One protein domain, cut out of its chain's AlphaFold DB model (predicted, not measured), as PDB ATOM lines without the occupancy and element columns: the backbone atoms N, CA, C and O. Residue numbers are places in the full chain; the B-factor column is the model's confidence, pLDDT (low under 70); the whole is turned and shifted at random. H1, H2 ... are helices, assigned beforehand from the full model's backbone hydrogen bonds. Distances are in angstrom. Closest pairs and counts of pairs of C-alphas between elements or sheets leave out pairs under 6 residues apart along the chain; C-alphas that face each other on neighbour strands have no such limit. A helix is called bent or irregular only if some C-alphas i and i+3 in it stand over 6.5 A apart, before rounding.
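What this domain is: This is residues 160 to 243 of the 243 residues of the protein "Transmembrane protein 214" of Portunus trituberculatus (UniProt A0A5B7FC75). Two helical hairpins, H1 with H2 and H4 with H5, are stacked as two layers partly face to face, joined mainly along H2 and H5, and the short helix H3 sits across one end between them. The printed part has 84 residues with five named helices, in the order H1 H2 H3 H4 H5, and no named strand; the class is all helix. It is compact, with a radius of gyration of the C-alphas of 11.7 A, and elongated in outline, spanning 32 by 20 by 19 A.

How they stand to each other: Begin with the longest helix, H1, residues 160 to 174. It touches H2, residues 181 to 194, in a hairpin: the closest C-alphas, of Met 171 and Val 184, are 5.6 A apart, and the tilt is a shallow 12 degrees, opposite ways. From H2 go to H5, residues 228 to 241, which it touches with the C-alphas of Ala 182 and Val 230 closest at 6.1 A; they run the same way at a shallow tilt of 33 degrees, only just short of steep. H5 is the hub, touching three helices. It forms a hairpin with H4, residues 209 to 220, at a steep tilt of 39 degrees, opposite ways; the closest C-alphas, of Thr 219 and Phe 235, are 5.4 A apart. H3, residues 200 to 206, touches H1 at its residues 161 to 165 alone, with the C-alphas of Gln 165 and Val 206 closest at 6.9 A and a steep tilt of 59 degrees. H3 and H5 only just touch, with 3 pairs of C-alphas within 8 A, at residues 240 to 241 of H5 alone; the closest C-alphas are those of Cys 203 and Val 241, 6.8 A apart, and the tilt is about perpendicular at 78 degrees. H1 and H4 are close but not clearly touching, with the C-alphas of Leu 168 and Glu 211 closest at 6.8 A. H1 and H5 are apart, and so are H2 and H4. Over the five touching pairs the helix packing is part aligned, part crossed, with 2 at a shallow tilt. In H2 and H4 every O i to N i+4 pair is within hydrogen-bond range; in H1 it is 8 of 11, in H5 8 of 10, and in H3 0 of 3, where 2 of 4 O i to N i+3 pairs are within range.

Where its parts are: Find C-alpha 160 at (6.345, 10.750, 46.387); from there H1 runs 20.3 A to C-alpha 174. H1 is only just irregular, with C-alphas 170 and 173 at 6.7 A. H2 runs 20.1 A from Ser 181 to Ser 194, H3 10.8 A from Ala 200 to Val 206, and H4 16.3 A from C-alpha 209 at (4.030, 29.017, 50.329) to Trp 220. H5 runs 19.8 A from Lys 228 to C-alpha 241 at (0.819, 18.739, 54.406); it too is only just irregular, with C-alphas 236 and 239 at 6.8 A.

The domain as a whole: Look for the two C-alphas farthest apart at Asp 198 and Gly 224, 33.3 A from each other. The printed part has no cut and ends at Val 243, the chain's last residue. The links H2 to H3 and H3 to H4 are tight, H1 to H2 and H4 to H5 are short, and no link is long. The mean pLDDT of the printed part is 76.3; it is under 70 at residues 194 to 210, 221 to 225 and 238 to 243.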
ATOM      1  N   PHE A 160       7.110   9.752  45.645       85.88
ATOM      2  CA  PHE A 160       6.345  10.750  46.387       85.88
ATOM      3  C   PHE A 160       6.640  12.176  45.912       85.88
ATOM      4  O   PHE A 160       5.701  12.931  45.664       85.88
ATOM      5  N   ILE A 161       7.919  12.526  45.742       85.81
ATOM      6  CA  ILE A 161       8.354  13.860  45.306       85.81
ATOM      7  C   ILE A 161       7.784  14.176  43.924       85.81
ATOM      8  O   ILE A 161       7.153  15.215  43.727       85.81
ATOM      9  N   THR A 162       7.933  13.237  42.991       90.88
ATOM     10  CA  THR A 162       7.420  13.375  41.625       90.88
ATOM     11  C   THR A 162       5.898  13.488  41.622       90.88
ATOM     12  O   THR A 162       5.332  14.344  40.941       90.88
ATOM     13  N   GLY A 163       5.214  12.658  42.417       91.38
ATOM     14  CA  GLY A 163       3.761  12.716  42.561       91.38
ATOM     15  C   GLY A 163       3.277  14.037  43.144       91.38
ATOM     16  O   GLY A 163       2.289  14.596  42.666       91.38
ATOM     17  N   LEU A 164       3.992  14.574  44.131       88.19
ATOM     18  CA  LEU A 164       3.680  15.862  44.738       88.19
ATOM     19  C   LEU A 164       3.843  17.002  43.725       88.19
ATOM     20  O   LEU A 164       2.917  17.796  43.573       88.19
ATOM     21  N   GLN A 165       4.942  17.042  42.968       91.31
ATOM     22  CA  GLN A 165       5.155  18.045  41.912       91.31
ATOM     23  C   GLN A 165       4.062  17.995  40.842       91.31
ATOM     24  O   GLN A 165       3.474  19.021  40.496       91.31
ATOM     25  N   VAL A 166       3.720  16.794  40.359       95.00
ATOM     26  CA  VAL A 166       2.623  16.618  39.395       95.00
ATOM     27  C   VAL A 166       1.296  17.095  39.981       95.00
ATOM     28  O   VAL A 166       0.523  17.766  39.294       95.00
ATOM     29  N   TRP A 167       1.007  16.775  41.244       93.12
ATOM     30  CA  TRP A 167      -0.226  17.217  41.886       93.12
ATOM     31  C   TRP A 167      -0.300  18.746  41.974       93.12
ATOM     32  O   TRP A 167      -1.300  19.325  41.542       93.12
ATOM     33  N   LEU A 168       0.753  19.392  42.473       89.88
ATOM     34  CA  LEU A 168       0.806  20.840  42.677       89.88
ATOM     35  C   LEU A 168       0.735  21.619  41.360       89.88
ATOM     36  O   LEU A 168      -0.109  22.503  41.220       89.88
ATOM     37  N   ASP A 169       1.554  21.263  40.372       92.56
ATOM     38  CA  ASP A 169       1.689  22.073  39.156       92.56
ATOM     39  C   ASP A 169       0.582  21.789  38.135       92.56
ATOM     40  O   ASP A 169       0.088  22.701  37.461       92.56
ATOM     41  N   LEU A 170       0.170  20.523  38.006       95.56
ATOM     42  CA  LEU A 170      -0.786  20.104  36.979       95.56
ATOM     43  C   LEU A 170      -2.223  20.042  37.506       95.56
ATOM     44  O   LEU A 170      -3.154  20.416  36.787       95.56
ATOM     45  N   MET A 171      -2.435  19.540  38.728       95.06
ATOM     46  CA  MET A 171      -3.773  19.165  39.207       95.06
ATOM     47  C   MET A 171      -4.428  20.215  40.108       95.06
ATOM     48  O   MET A 171      -5.605  20.523  39.906       95.06
ATOM     49  N   VAL A 172      -3.698  20.796  41.066       90.88
ATOM     50  CA  VAL A 172      -4.224  21.817  41.995       90.88
ATOM     51  C   VAL A 172      -4.874  23.004  41.270       90.88
ATOM     52  O   VAL A 172      -5.952  23.411  41.703       90.88
ATOM     53  N   PRO A 173      -4.377  23.507  40.121       92.56
ATOM     54  CA  PRO A 173      -5.055  24.594  39.412       92.56
ATOM     55  C   PRO A 173      -6.465  24.237  38.896       92.56
ATOM     56  O   PRO A 173      -7.207  25.123  38.477       92.56
ATOM     57  N   LEU A 174      -6.853  22.955  38.903       92.69
ATOM     58  CA  LEU A 174      -8.198  22.481  38.551       92.69
ATOM     59  C   LEU A 174      -9.074  22.163  39.774       92.69
ATOM     60  O   LEU A 174     -10.243  21.817  39.596       92.69
ATOM     61  N   ILE A 175      -8.556  22.255  41.003       88.44
ATOM     62  CA  ILE A 175      -9.243  21.754  42.204       88.44
ATOM     63  C   ILE A 175     -10.591  22.451  42.457       88.44
ATOM     64  O   ILE A 175     -11.539  21.805  42.893       88.44
ATOM     65  N   GLY A 176     -10.717  23.735  42.108       86.25
ATOM     66  CA  GLY A 176     -11.962  24.500  42.241       86.25
ATOM     67  C   GLY A 176     -13.017  24.205  41.169       86.25
ATOM     68  O   GLY A 176     -14.150  24.678  41.263       86.25
ATOM     69  N   LEU A 177     -12.672  23.426  40.140       90.00
ATOM     70  CA  LEU A 177     -13.577  23.074  39.052       90.00
ATOM     71  C   LEU A 177     -14.277  21.749  39.366       90.00
ATOM     72  O   LEU A 177     -13.648  20.693  39.456       90.00
ATOM     73  N   LYS A 178     -15.611  21.783  39.467       87.94
ATOM     74  CA  LYS A 178     -16.442  20.644  39.908       87.94
ATOM     75  C   LYS A 178     -16.206  19.340  39.136       87.94
ATOM     76  O   LYS A 178     -16.340  18.267  39.712       87.94
ATOM     77  N   HIS A 179     -15.866  19.421  37.850       89.50
ATOM     78  CA  HIS A 179     -15.630  18.247  37.004       89.50
ATOM     79  C   HIS A 179     -14.278  17.557  37.257       89.50
ATOM     80  O   HIS A 179     -14.111  16.406  36.857       89.50
ATOM     81  N   TYR A 180     -13.342  18.228  37.933       91.88
ATOM     82  CA  TYR A 180     -11.988  17.727  38.195       91.88
ATOM     83  C   TYR A 180     -11.706  17.511  39.677       91.88
ATOM     84  O   TYR A 180     -10.934  16.619  40.016       91.88
ATOM     85  N   SER A 181     -12.348  18.282  40.557       90.19
ATOM     86  CA  SER A 181     -12.064  18.322  41.995       90.19
ATOM     87  C   SER A 181     -11.957  16.943  42.649       90.19
ATOM     88  O   SER A 181     -10.997  16.669  43.363       90.19
ATOM     89  N   ALA A 182     -12.886  16.033  42.342       89.62
ATOM     90  CA  ALA A 182     -12.856  14.672  42.867       89.62
ATOM     91  C   ALA A 182     -11.605  13.891  42.431       89.62
ATOM     92  O   ALA A 182     -11.053  13.151  43.228       89.62
ATOM     93  N   PHE A 183     -11.157  14.038  41.181       91.50
ATOM     94  CA  PHE A 183      -9.937  13.389  40.696       91.50
ATOM     95  C   PHE A 183      -8.692  13.989  41.359       91.50
ATOM     96  O   PHE A 183      -7.828  13.254  41.825       91.50
ATOM     97  N   VAL A 184      -8.627  15.322  41.439       91.94
ATOM     98  CA  VAL A 184      -7.489  16.047  42.023       91.94
ATOM     99  C   VAL A 184      -7.277  15.656  43.487       91.94
ATOM    100  O   VAL A 184      -6.148  15.397  43.900       91.94
ATOM    101  N   VAL A 185      -8.349  15.584  44.278       89.06
ATOM    102  CA  VAL A 185      -8.260  15.231  45.706       89.06
ATOM    103  C   VAL A 185      -7.951  13.746  45.918       89.06
ATOM    104  O   VAL A 185      -7.196  13.405  46.830       89.06
ATOM    105  N   ASP A 186      -8.480  12.864  45.069       89.50
ATOM    106  CA  ASP A 186      -8.204  11.424  45.129       89.50
ATOM    107  C   ASP A 186      -6.738  11.108  44.794       89.50
ATOM    108  O   ASP A 186      -6.073  10.349  45.505       89.50
ATOM    109  N   TYR A 187      -6.190  11.787  43.779       90.75
ATOM    110  CA  TYR A 187      -4.770  11.695  43.449       90.75
ATOM    111  C   TYR A 187      -3.890  12.172  44.605       90.75
ATOM    112  O   TYR A 187      -3.015  11.431  45.050       90.75
ATOM    113  N   GLY A 188      -4.168  13.362  45.153       87.44
ATOM    114  CA  GLY A 188      -3.435  13.876  46.313       87.44
ATOM    115  C   GLY A 188      -3.488  12.899  47.490       87.44
ATOM    116  O   GLY A 188      -2.462  12.574  48.079       87.44
ATOM    117  N   SER A 189      -4.665  12.332  47.773       86.31
ATOM    118  CA  SER A 189      -4.823  11.330  48.836       86.31
ATOM    119  C   SER A 189      -3.959  10.095  48.630       86.31
ATOM    120  O   SER A 189      -3.408   9.570  49.597       86.31
ATOM    121  N   THR A 190      -3.816   9.655  47.381       86.44
ATOM    122  CA  THR A 190      -2.951   8.530  47.019       86.44
ATOM    123  C   THR A 190      -1.480   8.876  47.243       86.44
ATOM    124  O   THR A 190      -0.782   8.122  47.915       86.44
ATOM    125  N   VAL A 191      -1.022  10.044  46.778       85.19
ATOM    126  CA  VAL A 191       0.368  10.508  46.954       85.19
ATOM    127  C   VAL A 191       0.736  10.593  48.442       85.19
ATOM    128  O   VAL A 191       1.711   9.983  48.881       85.19
ATOM    129  N   PHE A 192      -0.095  11.241  49.263       79.62
ATOM    130  CA  PHE A 192       0.130  11.333  50.715       79.62
ATOM    131  C   PHE A 192      -0.119  10.013  51.468       79.62
ATOM    132  O   PHE A 192       0.300   9.860  52.619       79.62
ATOM    133  N   GLY A 193      -0.855   9.072  50.877       75.06
ATOM    134  CA  GLY A 193      -1.132   7.749  51.436       75.06
ATOM    135  C   GLY A 193       0.027   6.770  51.259       75.06
ATOM    136  O   GLY A 193       0.353   6.059  52.204       75.06
ATOM    137  N   SER A 194       0.655   6.772  50.081       65.94
ATOM    138  CA  SER A 194       1.685   5.801  49.691       65.94
ATOM    139  C   SER A 194       3.094   6.115  50.209       65.94
ATOM    140  O   SER A 194       3.911   5.205  50.277       65.94
ATOM    141  N   GLY A 195       3.392   7.367  50.585       56.00
ATOM    142  CA  GLY A 195       4.743   7.771  51.022       56.00
ATOM    143  C   GLY A 195       4.809   8.854  52.104       56.00
ATOM    144  O   GLY A 195       5.896   9.208  52.542       56.00
ATOM    145  N   GLY A 196       3.673   9.372  52.583       50.75
ATOM    146  CA  GLY A 196       3.637  10.493  53.536       50.75
ATOM    147  C   GLY A 196       3.928  10.142  55.003       50.75
ATOM    148  O   GLY A 196       3.674  10.975  55.865       50.75
ATOM    149  N   GLY A 197       4.380   8.919  55.308       48.41
ATOM    150  CA  GLY A 197       4.615   8.444  56.682       48.41
ATOM    151  C   GLY A 197       5.821   9.089  57.376       48.41
ATOM    152  O   GLY A 197       5.749   9.344  58.572       48.41
ATOM    153  N   ASP A 198       6.855   9.440  56.604       51.81
ATOM    154  CA  ASP A 198       8.108  10.055  57.081       51.81
ATOM    155  C   ASP A 198       8.302  11.492  56.523       51.81
ATOM    156  O   ASP A 198       9.380  12.075  56.599       51.81
ATOM    157  N   GLY A 199       7.259  12.071  55.908       49.41
ATOM    158  CA  GLY A 199       7.372  13.079  54.841       49.41
ATOM    159  C   GLY A 199       7.279  14.566  55.207       49.41
ATOM    160  O   GLY A 199       7.088  15.372  54.300       49.41
ATOM    161  N   ALA A 200       7.398  14.971  56.476       52.41
ATOM    162  CA  ALA A 200       7.306  16.398  56.831       52.41
ATOM    163  C   ALA A 200       8.458  17.231  56.225       52.41
ATOM    164  O   ALA A 200       8.217  18.304  55.673       52.41
ATOM    165  N   GLU A 201       9.691  16.712  56.248       55.12
ATOM    166  CA  GLU A 201      10.861  17.391  55.665       55.12
ATOM    167  C   GLU A 201      10.799  17.411  54.128       55.12
ATOM    168  O   GLU A 201      11.002  18.447  53.500       55.12
ATOM    169  N   SER A 202      10.406  16.288  53.525       59.00
ATOM    170  CA  SER A 202      10.305  16.103  52.072       59.00
ATOM    171  C   SER A 202       9.179  16.932  51.425       59.00
ATOM    172  O   SER A 202       9.332  17.430  50.310       59.00
ATOM    173  N   CYS A 203       8.060  17.144  52.131       61.66
ATOM    174  CA  CYS A 203       7.004  18.063  51.698       61.66
ATOM    175  C   CYS A 203       7.504  19.511  51.610       61.66
ATOM    176  O   CYS A 203       7.160  20.204  50.656       61.66
ATOM    177  N   GLY A 204       8.300  19.968  52.585       60.38
ATOM    178  CA  GLY A 204       8.771  21.356  52.665       60.38
ATOM    179  C   GLY A 204       9.719  21.767  51.535       60.38
ATOM    180  O   GLY A 204       9.748  22.939  51.167       60.38
ATOM    181  N   GLU A 205      10.448  20.817  50.942       64.50
ATOM    182  CA  GLU A 205      11.344  21.078  49.803       64.50
ATOM    183  C   GLU A 205      10.588  21.383  48.501       64.50
ATOM    184  O   GLU A 205      11.089  22.108  47.641       64.50
ATOM    185  N   VAL A 206       9.379  20.838  48.352       63.59
ATOM    186  CA  VAL A 206       8.574  20.939  47.124       63.59
ATOM    187  C   VAL A 206       7.406  21.911  47.286       63.59
ATOM    188  O   VAL A 206       7.008  22.579  46.331       63.59
ATOM    189  N   LEU A 207       6.827  21.992  48.485       69.94
ATOM    190  CA  LEU A 207       5.626  22.771  48.748       69.94
ATOM    191  C   LEU A 207       5.969  24.248  48.968       69.94
ATOM    192  O   LEU A 207       6.360  24.672  50.055       69.94
ATOM    193  N   GLY A 208       5.757  25.053  47.932       68.00
ATOM    194  CA  GLY A 208       5.825  26.502  48.046       68.00
ATOM    195  C   GLY A 208       4.713  27.084  48.929       68.00
ATOM    196  O   GLY A 208       3.628  26.521  49.102       68.00
ATOM    197  N   VAL A 209       4.970  28.278  49.468       67.25
ATOM    198  CA  VAL A 209       4.030  29.017  50.329       67.25
ATOM    199  C   VAL A 209       2.689  29.265  49.622       67.25
ATOM    200  O   VAL A 209       1.628  29.170  50.235       67.25
ATOM    201  N   ARG A 210       2.715  29.549  48.316       69.50
ATOM    202  CA  ARG A 210       1.512  29.828  47.516       69.50
ATOM    203  C   ARG A 210       0.637  28.587  47.363       69.50
ATOM    204  O   ARG A 210      -0.587  28.668  47.475       69.50
ATOM    205  N   GLU A 211       1.260  27.450  47.101       70.88
ATOM    206  CA  GLU A 211       0.605  26.161  46.927       70.88
ATOM    207  C   GLU A 211      -0.032  25.713  48.249       70.88
ATOM    208  O   GLU A 211      -1.194  25.304  48.266       70.88
ATOM    209  N   PHE A 212       0.675  25.914  49.366       72.62
ATOM    210  CA  PHE A 212       0.143  25.693  50.710       72.62
ATOM    211  C   PHE A 212      -1.107  26.539  50.988       72.62
ATOM    212  O   PHE A 212      -2.147  25.988  51.351       72.62
ATOM    213  N   PHE A 213      -1.058  27.858  50.754       72.88
ATOM    214  CA  PHE A 213      -2.229  28.726  50.940       72.88
ATOM    215  C   PHE A 213      -3.385  28.372  50.002       72.88
ATOM    216  O   PHE A 213      -4.536  28.391  50.422       72.88
ATOM    217  N   THR A 214      -3.094  27.961  48.767       74.56
ATOM    218  CA  THR A 214      -4.135  27.490  47.842       74.56
ATOM    219  C   THR A 214      -4.850  26.262  48.416       74.56
ATOM    220  O   THR A 214      -6.079  26.203  48.423       74.56
ATOM    221  N   ILE A 215      -4.107  25.291  48.958       74.69
ATOM    222  CA  ILE A 215      -4.691  24.107  49.607       74.69
ATOM    223  C   ILE A 215      -5.497  24.506  50.854       74.69
ATOM    224  O   ILE A 215      -6.597  23.980  51.049       74.69
ATOM    225  N   LEU A 216      -4.996  25.449  51.665       75.50
ATOM    226  CA  LEU A 216      -5.707  26.014  52.823       75.50
ATOM    227  C   LEU A 216      -7.046  26.659  52.420       75.50
ATOM    228  O   LEU A 216      -8.086  26.406  53.031       75.50
ATOM    229  N   ASP A 217      -7.057  27.450  51.352       77.94
ATOM    230  CA  ASP A 217      -8.271  28.125  50.895       77.94
ATOM    231  C   ASP A 217      -9.337  27.113  50.459       77.94
ATOM    232  O   ASP A 217     -10.518  27.261  50.776       77.94
ATOM    233  N   PHE A 218      -8.960  26.021  49.796       74.50
ATOM    234  CA  PHE A 218      -9.928  24.988  49.410       74.50
ATOM    235  C   PHE A 218     -10.383  24.097  50.572       74.50
ATOM    236  O   PHE A 218     -11.509  23.596  50.563       74.50
ATOM    237  N   THR A 219      -9.545  23.902  51.585       75.19
ATOM    238  CA  THR A 219      -9.895  23.109  52.774       75.19
ATOM    239  C   THR A 219     -10.832  23.868  53.706       75.19
ATOM    240  O   THR A 219     -11.827  23.290  54.152       75.19
ATOM    241  N   TRP A 220     -10.575  25.156  53.953       71.75
ATOM    242  CA  TRP A 220     -11.346  25.967  54.903       71.75
ATOM    243  C   TRP A 220     -12.347  26.933  54.276       71.75
ATOM    244  O   TRP A 220     -13.232  27.396  55.001       71.75
ATOM    245  N   SER A 221     -12.284  27.243  52.974       65.81
ATOM    246  CA  SER A 221     -13.285  28.153  52.412       65.81
ATOM    247  C   SER A 221     -14.669  27.507  52.381       65.81
ATOM    248  O   SER A 221     -14.880  26.354  52.001       65.81
ATOM    249  N   SER A 222     -15.647  28.313  52.770       56.09
ATOM    250  CA  SER A 222     -17.078  28.060  52.618       56.09
ATOM    251  C   SER A 222     -17.579  28.390  51.206       56.09
ATOM    252  O   SER A 222     -18.780  28.306  50.936       56.09
ATOM    253  N   SER A 223     -16.672  28.761  50.293       56.56
ATOM    254  CA  SER A 223     -16.991  28.992  48.889       56.56
ATOM    255  C   SER A 223     -17.404  27.655  48.269       56.56
ATOM    256  O   SER A 223     -16.680  26.671  48.369       56.56
ATOM    257  N   GLY A 224     -18.592  27.564  47.665       61.03
ATOM    258  CA  GLY A 224     -19.184  26.311  47.154       61.03
ATOM    259  C   GLY A 224     -18.464  25.654  45.959       61.03
ATOM    260  O   GLY A 224     -19.118  25.039  45.112       61.03
ATOM    261  N   SER A 225     -17.145  25.822  45.856       69.56
ATOM    262  CA  SER A 225     -16.256  25.264  44.840       69.56
ATOM    263  C   SER A 225     -16.091  23.746  44.991       69.56
ATOM    264  O   SER A 225     -16.158  23.020  43.995       69.56
ATOM    265  N   LEU A 226     -15.982  23.243  46.227       76.38
ATOM    266  CA  LEU A 226     -15.897  21.814  46.541       76.38
ATOM    267  C   LEU A 226     -17.208  21.254  47.101       76.38
ATOM    268  O   LEU A 226     -17.968  21.924  47.800       76.38
ATOM    269  N   THR A 227     -17.471  19.976  46.824       79.56
ATOM    270  CA  THR A 227     -18.546  19.244  47.504       79.56
ATOM    271  C   THR A 227     -18.095  18.862  48.917       79.56
ATOM    272  O   THR A 227     -16.914  18.598  49.145       79.56
ATOM    273  N   LYS A 228     -19.029  18.772  49.876       80.00
ATOM    274  CA  LYS A 228     -18.704  18.427  51.276       80.00
ATOM    275  C   LYS A 228     -17.853  17.149  51.431       80.00
ATOM    276  O   LYS A 228     -16.946  17.167  52.258       80.00
ATOM    277  N   PRO A 229     -18.091  16.049  50.683       81.00
ATOM    278  CA  PRO A 229     -17.241  14.859  50.769       81.00
ATOM    279  C   PRO A 229     -15.801  15.116  50.308       81.00
ATOM    280  O   PRO A 229     -14.866  14.736  51.005       81.00
ATOM    281  N   VAL A 230     -15.627  15.816  49.182       77.56
ATOM    282  CA  VAL A 230     -14.306  16.142  48.617       77.56
ATOM    283  C   VAL A 230     -13.542  17.094  49.541       77.56
ATOM    284  O   VAL A 230     -12.361  16.890  49.796       77.56
ATOM    285  N   GLN A 231     -14.229  18.079  50.122       79.06
ATOM    286  CA  GLN A 231     -13.640  18.991  51.105       79.06
ATOM    287  C   GLN A 231     -13.174  18.256  52.369       79.06
ATOM    288  O   GLN A 231     -12.079  18.513  52.858       79.06
ATOM    289  N   ARG A 232     -13.966  17.307  52.890       79.88
ATOM    290  CA  ARG A 232     -13.567  16.480  54.046       79.88
ATOM    291  C   ARG A 232     -12.346  15.615  53.745       79.88
ATOM    292  O   ARG A 232     -11.491  15.467  54.611       79.88
ATOM    293  N   GLN A 233     -12.268  15.055  52.540       80.31
ATOM    294  CA  GLN A 233     -11.111  14.273  52.115       80.31
ATOM    295  C   GLN A 233      -9.859  15.154  52.047       80.31
ATOM    296  O   GLN A 233      -8.841  14.788  52.622       80.31
ATOM    297  N   LEU A 234      -9.958  16.347  51.453       77.19
ATOM    298  CA  LEU A 234      -8.855  17.309  51.424       77.19
ATOM    299  C   LEU A 234      -8.446  17.758  52.841       77.19
ATOM    300  O   LEU A 234      -7.259  17.837  53.142       77.19
ATOM    301  N   PHE A 235      -9.413  17.974  53.740       77.31
ATOM    302  CA  PHE A 235      -9.148  18.289  55.148       77.31
ATOM    303  C   PHE A 235      -8.364  17.173  55.855       77.31
ATOM    304  O   PHE A 235      -7.460  17.456  56.635       77.31
ATOM    305  N   ALA A 236      -8.655  15.903  55.556       77.62
ATOM    306  CA  ALA A 236      -7.918  14.769  56.113       77.62
ATOM    307  C   ALA A 236      -6.463  14.678  55.613       77.62
ATOM    308  O   ALA A 236      -5.639  14.041  56.269       77.62
ATOM    309  N   LEU A 237      -6.129  15.318  54.486       72.19
ATOM    310  CA  LEU A 237      -4.751  15.409  53.991       72.19
ATOM    311  C   LEU A 237      -3.939  16.469  54.726       72.19
ATOM    312  O   LEU A 237      -2.727  16.323  54.846       72.19
ATOM    313  N   TYR A 238      -4.591  17.502  55.262       67.94
ATOM    314  CA  TYR A 238      -3.905  18.641  55.860       67.94
ATOM    315  C   TYR A 238      -2.851  18.289  56.922       67.94
ATOM    316  O   TYR A 238      -1.758  18.844  56.844       67.94
ATOM    317  N   PRO A 239      -3.088  17.363  57.876       68.12
ATOM    318  CA  PRO A 239      -2.070  17.013  58.869       68.12
ATOM    319  C   PRO A 239      -0.771  16.466  58.264       68.12
ATOM    320  O   PRO A 239       0.258  16.541  58.917       68.12
ATOM    321  N   LYS A 240      -0.817  15.928  57.038       67.12
ATOM    322  CA  LYS A 240       0.351  15.420  56.297       67.12
ATOM    323  C   LYS A 240       1.042  16.489  55.445       67.12
ATOM    324  O   LYS A 240       2.176  16.306  55.024       67.12
ATOM    325  N   VAL A 241       0.326  17.571  55.151       61.12
ATOM    326  CA  VAL A 241       0.819  18.739  54.406       61.12
ATOM    327  C   VAL A 241       1.437  19.763  55.363       61.12
ATOM    328  O   VAL A 241       2.294  20.548  54.969       61.12
ATOM    329  N   LYS A 242       0.983  19.772  56.621       57.16
ATOM    330  CA  LYS A 242       1.458  20.669  57.667       57.16
ATOM    331  C   LYS A 242       2.868  20.259  58.109       57.16
ATOM    332  O   LYS A 242       3.020  19.262  58.809       57.16
ATOM    333  N   VAL A 243       3.850  21.056  57.692       52.94
ATOM    334  CA  VAL A 243       5.203  21.118  58.269       52.94
ATOM    335  C   VAL A 243       5.133  21.741  59.663       52.94
ATOM    336  O   VAL A 243       4.351  22.709  59.839       52.94
TER     337      VAL A 243